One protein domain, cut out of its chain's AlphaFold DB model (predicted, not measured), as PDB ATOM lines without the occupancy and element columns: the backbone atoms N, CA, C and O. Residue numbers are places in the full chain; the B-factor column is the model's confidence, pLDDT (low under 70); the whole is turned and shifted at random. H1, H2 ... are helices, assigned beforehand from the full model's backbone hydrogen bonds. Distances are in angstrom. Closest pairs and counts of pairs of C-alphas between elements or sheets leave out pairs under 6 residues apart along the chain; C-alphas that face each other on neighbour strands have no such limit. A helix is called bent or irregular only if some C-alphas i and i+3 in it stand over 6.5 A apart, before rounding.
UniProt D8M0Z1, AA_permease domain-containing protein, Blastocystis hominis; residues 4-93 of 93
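Overview. This is residues 4 to 93 of the 93 residues of the protein "AA_permease domain-containing protein" of Blastocystis hominis (UniProt D8M0Z1). Two long helices, H4 and H2, form the sides of an open, elongated frame with an empty middle, one going out and the other coming back. Short H3 and the link before it join the sides at one end, while at the other end H1 folds back from H2 toward H4. The printed part has 90 residues with four named helices, H1, H2, H3 and H4 along the chain, and no named strand; its class is all helix. It is loose, with a radius of gyration of the C-alphas of 17.6 A and spans of 48 by 31 by 21 A.

Along the chain. H4, the longest helix, holds residues 63 to 92 and measures 43.1 A from C-alpha 63 at (496.882, -20.923, 640.522) to C-alpha 92 at (518.140, 2.709, 669.701). H2 holds residues 18 to 44 and measures 38.8 A. H3 is residues 53 to 61, 12.2 A. H1 is residues 4 to 16, 17.1 A, beginning at C-alpha 4 at (506.612, -4.772, 669.255); it is irregular, but only just, with C-alphas 7 and 10 lying 6.8 A apart.

Arrangement. H4 touches H3 with residues 64 to 70 alone; the closest C-alphas, of Ser 58 and Gly 66, are 4.0 A apart. H3 and H4 form a helical hairpin, opposite ways at a shallow tilt of 31 degrees. H4 and H2 are apart. H3 touches residues 42 to 43 of H2, closest at the C-alphas of Leu 42 and Ser 60, 6.3 A, at a steep tilt of 67 degrees, only just short of about perpendicular. H1 and H2 touch only at the corner, and only just, with 3 pairs of C-alphas within 8 A; the closest are Val 13 and Thr 21, 5.8 A. H1 and H4 only just touch, also with 3 pairs, closest at Leu 4 and Gly 87, 6.2 A, about perpendicular at 82 degrees. Every O i to N i+4 pair is within hydrogen-bond range in H2, H3 and H4, and 7 of 9 are in H1.

Size, cuts and confidence. The C-alphas farthest apart, of Lys 47 and Val 93, are 50.1 A apart. Residues 23 to 38 of H2 and 74 to 82 of H4 stand free. The printed part has no cut and no long link. The mean pLDDT of the printed part is 89.6, with residues 46 to 48 under 70.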
ATOM      1  N   LEU A   4     507.888  -5.435 668.987       83.94
ATOM      2  CA  LEU A   4     506.612  -4.772 669.255       83.94
ATOM      3  C   LEU A   4     505.890  -5.335 670.479       83.94
ATOM      4  O   LEU A   4     505.205  -4.581 671.158       83.94
ATOM      5  N   PHE A   5     506.066  -6.619 670.799       86.62
ATOM      6  CA  PHE A   5     505.449  -7.206 671.990       86.62
ATOM      7  C   PHE A   5     505.957  -6.525 673.272       86.62
ATOM      8  O   PHE A   5     505.182  -6.204 674.164       86.62
ATOM      9  N   PHE A   6     507.252  -6.224 673.344       87.06
ATOM     10  CA  PHE A   6     507.827  -5.564 674.515       87.06
ATOM     11  C   PHE A   6     507.469  -4.075 674.591       87.06
ATOM     12  O   PHE A   6     507.337  -3.536 675.684       87.06
ATOM     13  N   LEU A   7     507.278  -3.424 673.441       88.12
ATOM     14  CA  LEU A   7     506.962  -1.996 673.363       88.12
ATOM     15  C   LEU A   7     505.467  -1.698 673.557       88.12
ATOM     16  O   LEU A   7     505.116  -0.726 674.215       88.12
ATOM     17  N   GLN A   8     504.580  -2.502 672.968       88.25
ATOM     18  CA  GLN A   8     503.158  -2.163 672.844       88.25
ATOM     19  C   GLN A   8     502.279  -2.770 673.933       88.25
ATOM     20  O   GLN A   8     501.276  -2.167 674.294       88.25
ATOM     21  N   ILE A   9     502.635  -3.925 674.495       89.38
ATOM     22  CA  ILE A   9     501.818  -4.560 675.539       89.38
ATOM     23  C   ILE A   9     501.717  -3.741 676.828       89.38
ATOM     24  O   ILE A   9     500.591  -3.567 677.295       89.38
ATOM     25  N   PRO A  10     502.798  -3.169 677.397       90.38
ATOM     26  CA  PRO A  10     502.647  -2.305 678.568       90.38
ATOM     27  C   PRO A  10     501.786  -1.069 678.268       90.38
ATOM     28  O   PRO A  10     500.960  -0.691 679.096       90.38
ATOM     29  N   HIS A  11     501.913  -0.490 677.070       90.19
ATOM     30  CA  HIS A  11     501.090   0.642 676.642       90.19
ATOM     31  C   HIS A  11     499.609   0.254 676.495       90.19
ATOM     32  O   HIS A  11     498.731   0.939 677.006       90.19
ATOM     33  N   ALA A  12     499.311  -0.886 675.864       91.50
ATOM     34  CA  ALA A  12     497.946  -1.385 675.696       91.50
ATOM     35  C   ALA A  12     497.255  -1.661 677.042       91.50
ATOM     36  O   ALA A  12     496.099  -1.274 677.232       91.50
ATOM     37  N   VAL A  13     497.978  -2.268 677.991       94.25
ATOM     38  CA  VAL A  13     497.477  -2.516 679.350       94.25
ATOM     39  C   VAL A  13     497.248  -1.205 680.106       94.25
ATOM     40  O   VAL A  13     496.271  -1.114 680.846       94.25
ATOM     41  N   GLY A  14     498.106  -0.198 679.909       92.62
ATOM     42  CA  GLY A  14     497.959   1.129 680.510       92.62
ATOM     43  C   GLY A  14     496.703   1.871 680.045       92.62
ATOM     44  O   GLY A  14     495.989   2.428 680.872       92.62
ATOM     45  N   GLU A  15     496.398   1.817 678.747       94.19
ATOM     46  CA  GLU A  15     495.276   2.559 678.150       94.19
ATOM     47  C   GLU A  15     493.925   1.839 678.285       94.19
ATOM     48  O   GLU A  15     492.902   2.456 678.569       94.19
ATOM     49  N   THR A  16     493.897   0.521 678.061       92.94
ATOM     50  CA  THR A  16     492.639  -0.253 677.977       92.94
ATOM     51  C   THR A  16     492.391  -1.159 679.181       92.94
ATOM     52  O   THR A  16     491.304  -1.721 679.328       92.94
ATOM     53  N   GLY A  17     493.376  -1.298 680.069       94.00
ATOM     54  CA  GLY A  17     493.337  -2.219 681.198       94.00
ATOM     55  C   GLY A  17     493.733  -3.653 680.828       94.00
ATOM     56  O   GLY A  17     493.680  -4.091 679.674       94.00
ATOM     57  N   TRP A  18     494.122  -4.419 681.850       91.94
ATOM     58  CA  TRP A  18     494.659  -5.775 681.683       91.94
ATOM     59  C   TRP A  18     493.634  -6.761 681.110       91.94
ATOM     60  O   TRP A  18     493.975  -7.558 680.240       91.94
ATOM     61  N   LEU A  19     492.375  -6.690 681.559       94.75
ATOM     62  CA  LEU A  19     491.333  -7.630 681.145       94.75
ATOM     63  C   LEU A  19     490.955  -7.441 679.670       94.75
ATOM     64  O   LEU A  19     490.845  -8.420 678.935       94.75
ATOM     65  N   ALA A  20     490.800  -6.191 679.224       94.25
ATOM     66  CA  ALA A  20     490.494  -5.888 677.829       94.25
ATOM     67  C   ALA A  20     491.654  -6.289 676.909       94.25
ATOM     68  O   ALA A  20     491.431  -6.972 675.909       94.25
ATOM     69  N   THR A  21     492.893  -5.957 677.291       93.31
ATOM     70  CA  THR A  21     494.090  -6.372 676.543       93.31
ATOM     71  C   THR A  21     494.172  -7.899 676.437       93.31
ATOM     72  O   THR A  21     494.428  -8.437 675.361       93.31
ATOM     73  N   PHE A  22     493.888  -8.623 677.524       93.62
ATOM     74  CA  PHE A  22     493.885 -10.086 677.534       93.62
ATOM     75  C   PHE A  22     492.810 -10.689 676.612       93.62
ATOM     76  O   PHE A  22     493.088 -11.636 675.877       93.62
ATOM     77  N   LEU A  23     491.602 -10.117 676.583       95.56
ATOM     78  CA  LEU A  23     490.549 -10.550 675.657       95.56
ATOM     79  C   LEU A  23     490.925 -10.299 674.189       95.56
ATOM     80  O   LEU A  23     490.688 -11.169 673.351       95.56
ATOM     81  N   MET A  24     491.552  -9.159 673.873       93.81
ATOM     82  CA  MET A  24     492.049  -8.876 672.518       93.81
ATOM     83  C   MET A  24     493.062  -9.929 672.056       93.81
ATOM     84  O   MET A  24     492.993 -10.389 670.915       93.81
ATOM     85  N   PHE A  25     493.953 -10.365 672.950       93.12
ATOM     86  CA  PHE A  25     494.890 -11.451 672.668       93.12
ATOM     87  C   PHE A  25     494.198 -12.778 672.380       93.12
ATOM     88  O   PHE A  25     494.547 -13.436 671.404       93.12
ATOM     89  N   ILE A  26     493.210 -13.170 673.190       95.94
ATOM     90  CA  ILE A  26     492.465 -14.421 672.976       95.94
ATOM     91  C   ILE A  26     491.810 -14.425 671.594       95.94
ATOM     92  O   ILE A  26     491.916 -15.408 670.860       95.94
ATOM     93  N   VAL A  27     491.158 -13.321 671.222       96.62
ATOM     94  CA  VAL A  27     490.525 -13.191 669.907       96.62
ATOM     95  C   VAL A  27     491.574 -13.296 668.796       96.62
ATOM     96  O   VAL A  27     491.411 -14.120 667.898       96.62
ATOM     97  N   GLY A  28     492.681 -12.553 668.884       94.69
ATOM     98  CA  GLY A  28     493.748 -12.600 667.879       94.69
ATOM     99  C   GLY A  28     494.383 -13.987 667.717       94.69
ATOM    100  O   GLY A  28     494.479 -14.500 666.600       94.69
ATOM    101  N   GLU A  29     494.759 -14.632 668.821       94.00
ATOM    102  CA  GLU A  29     495.383 -15.961 668.802       94.00
ATOM    103  C   GLU A  29     494.405 -17.040 668.321       94.00
ATOM    104  O   GLU A  29     494.795 -17.932 667.570       94.00
ATOM    105  N   SER A  30     493.111 -16.943 668.650       97.56
ATOM    106  CA  SER A  30     492.107 -17.874 668.113       97.56
ATOM    107  C   SER A  30     491.989 -17.804 666.584       97.56
ATOM    108  O   SER A  30     491.928 -18.842 665.925       97.56
ATOM    109  N   MET A  31     492.045 -16.604 665.992       97.06
ATOM    110  CA  MET A  31     492.053 -16.435 664.533       97.06
ATOM    111  C   MET A  31     493.301 -17.069 663.901       97.06
ATOM    112  O   MET A  31     493.210 -17.734 662.861       97.06
ATOM    113  N   ALA A  32     494.463 -16.912 664.540       95.12
ATOM    114  CA  ALA A  32     495.706 -17.543 664.103       95.12
ATOM    115  C   ALA A  32     495.628 -19.076 664.193       95.12
ATOM    116  O   ALA A  32     496.024 -19.764 663.251       95.12
ATOM    117  N   LEU A  33     495.042 -19.617 665.267       97.06
ATOM    118  CA  LEU A  33     494.819 -21.055 665.437       97.06
ATOM    119  C   LEU A  33     493.916 -21.626 664.339       97.06
ATOM    120  O   LEU A  33     494.280 -22.625 663.719       97.06
ATOM    121  N   PHE A  34     492.786 -20.984 664.028       96.81
ATOM    122  CA  PHE A  34     491.912 -21.433 662.936       96.81
ATOM    123  C   PHE A  34     492.603 -21.372 661.568       96.81
ATOM    124  O   PHE A  34     492.439 -22.276 660.741       96.81
ATOM    125  N   THR A  35     493.431 -20.350 661.339       94.25
ATOM    126  CA  THR A  35     494.239 -20.238 660.116       94.25
ATOM    127  C   THR A  35     495.266 -21.370 660.032       94.25
ATOM    128  O   THR A  35     495.405 -22.000 658.984       94.25
ATOM    129  N   ALA A  36     495.942 -21.692 661.138       94.56
ATOM    130  CA  ALA A  36     496.909 -22.784 661.208       94.56
ATOM    131  C   ALA A  36     496.252 -24.159 661.004       94.56
ATOM    132  O   ALA A  36     496.796 -24.995 660.284       94.56
ATOM    133  N   MET A  37     495.060 -24.383 661.569       94.88
ATOM    134  CA  MET A  37     494.273 -25.598 661.324       94.88
ATOM    135  C   MET A  37     493.896 -25.731 659.844       94.88
ATOM    136  O   MET A  37     494.070 -26.799 659.257       94.88
ATOM    137  N   SER A  38     493.463 -24.635 659.214       92.62
ATOM    138  CA  SER A  38     493.152 -24.598 657.777       92.62
ATOM    139  C   SER A  38     494.387 -24.890 656.920       92.62
ATOM    140  O   SER A  38     494.322 -25.670 655.970       92.62
ATOM    141  N   LEU A  39     495.540 -24.318 657.281       90.62
ATOM    142  CA  LEU A  39     496.805 -24.576 656.595       90.62
ATOM    143  C   LEU A  39     497.252 -26.036 656.759       90.62
ATOM    144  O   LEU A  39     497.706 -26.643 655.797       90.62
ATOM    145  N   SER A  40     497.072 -26.632 657.938       91.38
ATOM    146  CA  SER A  40     497.357 -28.054 658.178       91.38
ATOM    147  C   SER A  40     496.491 -28.970 657.303       91.38
ATOM    148  O   SER A  40     496.987 -29.932 656.705       91.38
ATOM    149  N   ALA A  41     495.209 -28.633 657.136       89.62
ATOM    150  CA  ALA A  41     494.323 -29.332 656.208       89.62
ATOM    151  C   ALA A  41     494.803 -29.197 654.751       89.62
ATOM    152  O   ALA A  41     494.823 -30.183 654.018       89.62
ATOM    153  N   LEU A  42     495.269 -28.012 654.336       88.12
ATOM    154  CA  LEU A  42     495.879 -27.821 653.014       88.12
ATOM    155  C   LEU A  42     497.143 -28.673 652.842       88.12
ATOM    156  O   LEU A  42     497.298 -29.291 651.788       88.12
ATOM    157  N   CYS A  43     497.998 -28.740 653.870       85.12
ATOM    158  CA  CYS A  43     499.237 -29.525 653.905       85.12
ATOM    159  C   CYS A  43     499.008 -31.037 653.757       85.12
ATOM    160  O   CYS A  43     499.845 -31.746 653.203       85.12
ATOM    161  N   THR A  44     497.863 -31.533 654.220       86.44
ATOM    162  CA  THR A  44     497.513 -32.961 654.186       86.44
ATOM    163  C   THR A  44     496.684 -33.364 652.962       86.44
ATOM    164  O   THR A  44     496.524 -34.554 652.704       86.44
ATOM    165  N   ASN A  45     496.194 -32.402 652.168       78.75
ATOM    166  CA  ASN A  45     495.293 -32.659 651.036       78.75
ATOM    167  C   ASN A  45     496.006 -33.107 649.739       78.75
ATOM    168  O   ASN A  45     495.363 -33.600 648.817       78.75
ATOM    169  N   GLY A  46     497.332 -32.956 649.629       67.88
ATOM    170  CA  GLY A  46     498.052 -33.162 648.366       67.88
ATOM    171  C   GLY A  46     499.327 -33.996 648.475       67.88
ATOM    172  O   GLY A  46     499.951 -34.096 649.528       67.88
ATOM    173  N   LYS A  47     499.780 -34.547 647.339       68.88
ATOM    174  CA  LYS A  47     501.143 -35.090 647.191       68.88
ATOM    175  C   LYS A  47     502.140 -33.932 647.157       68.88
ATOM    176  O   LYS A  47     502.560 -33.491 646.085       68.88
ATOM    177  N   MET A  48     502.473 -33.410 648.331       68.56
ATOM    178  CA  MET A  48     503.400 -32.295 648.462       68.56
ATOM    179  C   MET A  48     504.818 -32.758 648.153       68.56
ATOM    180  O   MET A  48     505.406 -33.572 648.859       68.56
ATOM    181  N   ARG A  49     505.360 -32.254 647.046       72.00
ATOM    182  CA  ARG A  49     506.795 -32.312 646.763       72.00
ATOM    183  C   ARG A  49     507.499 -31.181 647.513       72.00
ATOM    184  O   ARG A  49     506.845 -30.237 647.946       72.00
ATOM    185  N   ALA A  50     508.822 -31.272 647.639       70.00
ATOM    186  CA  ALA A  50     509.632 -30.239 648.277       70.00
ATOM    187  C   ALA A  50     509.390 -28.867 647.616       70.00
ATOM    188  O   ALA A  50     509.771 -28.638 646.469       70.00
ATOM    189  N   GLY A  51     508.719 -27.977 648.343       77.94
ATOM    190  CA  GLY A  51     508.361 -26.623 647.937       77.94
ATOM    191  C   GLY A  51     507.928 -25.805 649.158       77.94
ATOM    192  O   GLY A  51     507.639 -26.367 650.212       77.94
ATOM    193  N   GLY A  52     507.927 -24.476 649.044       85.69
ATOM    194  CA  GLY A  52     507.530 -23.574 650.134       85.69
ATOM    195  C   GLY A  52     506.015 -23.353 650.241       85.69
ATOM    196  O   GLY A  52     505.221 -23.992 649.554       85.69
ATOM    197  N   ALA A  53     505.605 -22.377 651.057       84.19
ATOM    198  CA  ALA A  53     504.191 -22.063 651.308       84.19
ATOM    199  C   ALA A  53     503.379 -21.768 650.031       84.19
ATOM    200  O   ALA A  53     502.289 -22.306 649.855       84.19
ATOM    201  N   TYR A  54     503.933 -20.993 649.092       87.38
ATOM    202  CA  TYR A  54     503.273 -20.718 647.809       87.38
ATOM    203  C   TYR A  54     503.036 -21.989 646.980       87.38
ATOM    204  O   TYR A  54     501.982 -22.154 646.362       87.38
ATOM    205  N   TYR A  55     504.003 -22.911 646.989       86.00
ATOM    206  CA  TYR A  55     503.888 -24.178 646.272       86.00
ATOM    207  C   TYR A  55     502.748 -25.030 646.840       86.00
ATOM    208  O   TYR A  55     501.973 -25.606 646.081       86.00
ATOM    209  N   MET A  56     502.612 -25.060 648.170       85.81
ATOM    210  CA  MET A  56     501.534 -25.782 648.847       85.81
ATOM    211  C   MET A  56     500.156 -25.179 648.529       85.81
ATOM    212  O   MET A  56     499.245 -25.907 648.149       85.81
ATOM    213  N   ILE A  57     500.012 -23.851 648.603       87.75
ATOM    214  CA  ILE A  57     498.726 -23.162 648.383       87.75
ATOM    215  C   ILE A  57     498.275 -23.265 646.920       87.75
ATOM    216  O   ILE A  57     497.145 -23.667 646.649       87.75
ATOM    217  N   SER A  58     499.155 -22.943 645.968       86.19
ATOM    218  CA  SER A  58     498.812 -22.925 644.535       86.19
ATOM    219  C   SER A  58     498.432 -24.302 643.982       86.19
ATOM    220  O   SER A  58     497.657 -24.395 643.031       86.19
ATOM    221  N   ARG A  59     498.947 -25.386 644.577       84.44
ATOM    222  CA  ARG A  59     498.604 -26.760 644.189       84.44
ATOM    223  C   ARG A  59     497.316 -27.268 644.821       84.44
ATOM    224  O   ARG A  59     496.608 -28.013 644.152       84.44
ATOM    225  N   SER A  60     497.021 -26.879 646.060       85.75
ATOM    226  CA  SER A  60     495.804 -27.322 646.751       85.75
ATOM    227  C   SER A  60     494.563 -26.509 646.358       85.75
ATOM    228  O   SER A  60     493.477 -27.072 646.298       85.75
ATOM    229  N   LEU A  61     494.705 -25.208 646.071       85.44
ATOM    230  CA  LEU A  61     493.581 -24.291 645.788       85.44
ATOM    231  C   LEU A  61     493.533 -23.779 644.339       85.44
ATOM    232  O   LEU A  61     492.585 -23.100 643.957       85.44
ATOM    233  N   GLY A  62     494.540 -24.101 643.525       87.19
ATOM    234  CA  GLY A  62     494.663 -23.617 642.151       87.19
ATOM    235  C   GLY A  62     495.504 -22.336 642.015       87.19
ATOM    236  O   GLY A  62     495.799 -21.649 643.001       87.19
ATOM    237  N   PRO A  63     495.934 -22.008 640.781       84.88
ATOM    238  CA  PRO A  63     496.882 -20.923 640.522       84.88
ATOM    239  C   PRO A  63     496.310 -19.527 640.805       84.88
ATOM    240  O   PRO A  63     497.056 -18.648 641.230       84.88
ATOM    241  N   GLU A  64     495.003 -19.331 640.620       91.50
ATOM    242  CA  GLU A  64     494.314 -18.048 640.828       91.50
ATOM    243  C   GLU A  64     494.354 -17.631 642.305       91.50
ATOM    244  O   GLU A  64     494.828 -16.545 642.647       91.50
ATOM    245  N   PHE A  65     493.952 -18.541 643.199       85.81
ATOM    246  CA  PHE A  65     494.035 -18.335 644.644       85.81
ATOM    247  C   PHE A  65     495.485 -18.279 645.136       85.81
ATOM    248  O   PHE A  65     495.813 -17.454 645.989       85.81
ATOM    249  N   GLY A  66     496.372 -19.109 644.578       88.69
ATOM    250  CA  GLY A  66     497.798 -19.080 644.902       88.69
ATOM    251  C   GLY A  66     498.437 -17.716 644.635       88.69
ATOM    252  O   GLY A  66     499.106 -17.175 645.517       88.69
ATOM    253  N   GLY A  67     498.210 -17.145 643.448       89.12
ATOM    254  CA  GLY A  67     498.767 -15.852 643.042       89.12
ATOM    255  C   GLY A  67     498.246 -14.684 643.881       89.12
ATOM    256  O   GLY A  67     499.038 -13.877 644.368       89.12
ATOM    257  N   ALA A  68     496.933 -14.627 644.123       92.62
ATOM    258  CA  ALA A  68     496.332 -13.576 644.947       92.62
ATOM    259  C   ALA A  68     496.855 -13.607 646.394       92.62
ATOM    260  O   ALA A  68     497.276 -12.578 646.928       92.62
ATOM    261  N   MET A  69     496.907 -14.793 647.013       92.00
ATOM    262  CA  MET A  69     497.437 -14.951 648.371       92.00
ATOM    263  C   MET A  69     498.929 -14.609 648.449       92.00
ATOM    264  O   MET A  69     499.366 -14.030 649.441       92.00
ATOM    265  N   ALA A  70     499.712 -14.909 647.408       91.00
ATOM    266  CA  ALA A  70     501.127 -14.542 647.352       91.00
ATOM    267  C   ALA A  70     501.333 -13.023 647.393       91.00
ATOM    268  O   ALA A  70     502.167 -12.545 648.162       91.00
ATOM    269  N   CYS A  71     500.552 -12.267 646.615       93.75
ATOM    270  CA  CYS A  71     500.606 -10.805 646.629       93.75
ATOM    271  C   CYS A  71     500.243 -10.245 648.010       93.75
ATOM    272  O   CYS A  71     500.963  -9.399 648.537       93.75
ATOM    273  N   LEU A  72     499.177 -10.763 648.631       94.88
ATOM    274  CA  LEU A  72     498.752 -10.337 649.968       94.88
ATOM    275  C   LEU A  72     499.823 -10.613 651.029       94.88
ATOM    276  O   LEU A  72     500.175  -9.714 651.795       94.88
ATOM    277  N   PHE A  73     500.388 -11.825 651.056       93.19
ATOM    278  CA  PHE A  73     501.446 -12.170 652.008       93.19
ATOM    279  C   PHE A  73     502.733 -11.383 651.765       93.19
ATOM    280  O   PHE A  73     503.387 -10.996 652.732       93.19
ATOM    281  N   PHE A  74     503.087 -11.103 650.508       94.38
ATOM    282  CA  PHE A  74     504.245 -10.272 650.189       94.38
ATOM    283  C   PHE A  74     504.084  -8.859 650.753       94.38
ATOM    284  O   PHE A  74     504.945  -8.397 651.502       94.38
ATOM    285  N   THR A  75     502.963  -8.190 650.468       96.62
ATOM    286  CA  THR A  75     502.698  -6.843 650.991       96.62
ATOM    287  C   THR A  75     502.647  -6.838 652.517       96.62
ATOM    288  O   THR A  75     503.263  -5.974 653.144       96.62
ATOM    289  N   ALA A  76     501.992  -7.828 653.129       95.19
ATOM    290  CA  ALA A  76     501.956  -7.968 654.583       95.19
ATOM    291  C   ALA A  76     503.366  -8.121 655.182       95.19
ATOM    292  O   ALA A  76     503.671  -7.493 656.195       95.19
ATOM    293  N   TYR A  77     504.249  -8.895 654.543       94.69
ATOM    294  CA  TYR A  77     505.622  -9.091 655.011       94.69
ATOM    295  C   TYR A  77     506.475  -7.824 654.874       94.69
ATOM    296  O   TYR A  77     507.215  -7.478 655.794       94.69
ATOM    297  N   VAL A  78     506.337  -7.085 653.768       96.69
ATOM    298  CA  VAL A  78     507.030  -5.800 653.561       96.69
ATOM    299  C   VAL A  78     506.622  -4.789 654.633       96.69
ATOM    300  O   VAL A  78     507.478  -4.201 655.302       96.69
ATOM    301  N   VAL A  79     505.319  -4.636 654.865       95.62
ATOM    302  CA  VAL A  79     504.794  -3.725 655.888       95.62
ATOM    303  C   VAL A  79     505.221  -4.179 657.290       95.62
ATOM    304  O   VAL A  79     505.715  -3.371 658.076       95.62
ATOM    305  N   GLY A  80     505.142  -5.479 657.583       93.38
ATOM    306  CA  GLY A  80     505.601  -6.054 658.850       93.38
ATOM    307  C   GLY A  80     507.092  -5.830 659.115       93.38
ATOM    308  O   GLY A  80     507.480  -5.498 660.235       93.38
ATOM    309  N   SER A  81     507.942  -5.942 658.090       93.50
ATOM    310  CA  SER A  81     509.375  -5.647 658.218       93.50
ATOM    311  C   SER A  81     509.629  -4.177 658.565       93.50
ATOM    312  O   SER A  81     510.451  -3.880 659.432       93.50
ATOM    313  N   THR A  82     508.847  -3.264 657.981       93.62
ATOM    314  CA  THR A  82     508.920  -1.825 658.269       93.62
ATOM    315  C   THR A  82     508.545  -1.534 659.723       93.62
ATOM    316  O   THR A  82     509.265  -0.803 660.401       93.62
ATOM    317  N   PHE A  83     507.484  -2.167 660.237       91.62
ATOM    318  CA  PHE A  83     507.073  -2.038 661.640       91.62
ATOM    319  C   PHE A  83     508.131  -2.543 662.632       91.62
ATOM    320  O   PHE A  83     508.348  -1.935 663.684       91.62
ATOM    321  N   HIS A  84     508.830  -3.634 662.309       91.94
ATOM    322  CA  HIS A  84     509.938  -4.111 663.138       91.94
ATOM    323  C   HIS A  84     511.115  -3.128 663.149       91.94
ATOM    324  O   HIS A  84     511.678  -2.871 664.212       91.94
ATOM    325  N   ILE A  85     511.454  -2.535 662.000       92.88
ATOM    326  CA  ILE A  85     512.523  -1.529 661.899       92.88
ATOM    327  C   ILE A  85     512.151  -0.256 662.666       92.88
ATOM    328  O   ILE A  85     512.988   0.282 663.390       92.88
ATOM    329  N   SER A  86     510.903   0.217 662.574       90.62
ATOM    330  CA  SER A  86     510.460   1.381 663.352       90.62
ATOM    331  C   SER A  86     510.496   1.120 664.858       90.62
ATOM    332  O   SER A  86     510.913   1.998 665.607       90.62
ATOM    333  N   GLY A  87     510.130  -0.089 665.296       89.56
ATOM    334  CA  GLY A  87     510.242  -0.493 666.701       89.56
ATOM    335  C   GLY A  87     511.694  -0.577 667.180       89.56
ATOM    336  O   GLY A  87     512.012  -0.145 668.284       89.56
ATOM    337  N   LEU A  88     512.607  -1.063 666.333       90.88
ATOM    338  CA  LEU A  88     514.040  -1.045 666.636       90.88
ATOM    339  C   LEU A  88     514.567   0.391 666.759       90.88
ATOM    340  O   LEU A  88     515.293   0.703 667.701       90.88
ATOM    341  N   ARG A  89     514.165   1.282 665.844       92.38
ATOM    342  CA  ARG A  89     514.540   2.701 665.886       92.38
ATOM    343  C   ARG A  89     514.123   3.363 667.200       92.38
ATOM    344  O   ARG A  89     514.917   4.116 667.741       92.38
ATOM    345  N   SER A  90     512.923   3.083 667.711       87.25
ATOM    346  CA  SER A  90     512.454   3.656 668.985       87.25
ATOM    347  C   SER A  90     513.204   3.162 670.223       87.25
ATOM    348  O   SER A  90     513.036   3.744 671.283       87.25
ATOM    349  N   VAL A  91     513.981   2.081 670.113       87.75
ATOM    350  CA  VAL A  91     514.792   1.546 671.221       87.75
ATOM    351  C   VAL A  91     516.245   2.023 671.140       87.75
ATOM    352  O   VAL A  91     516.913   2.122 672.162       87.75
ATOM    353  N   LEU A  92     516.755   2.277 669.930       88.38
ATOM    354  CA  LEU A  92     518.140   2.709 669.701       88.38
ATOM    355  C   LEU A  92     518.370   4.215 669.898       88.38
ATOM    356  O   LEU A  92     519.521   4.621 670.048       88.38
ATOM    357  N   VAL A  93     517.312   5.021 669.825       77.12
ATOM    358  CA  VAL A  93     517.330   6.475 670.053       77.12
ATOM    359  C   VAL A  93     516.795   6.755 671.444       77.12
ATOM    360  O   VAL A  93     517.440   7.553 672.155       77.12
TER     361      VAL A  93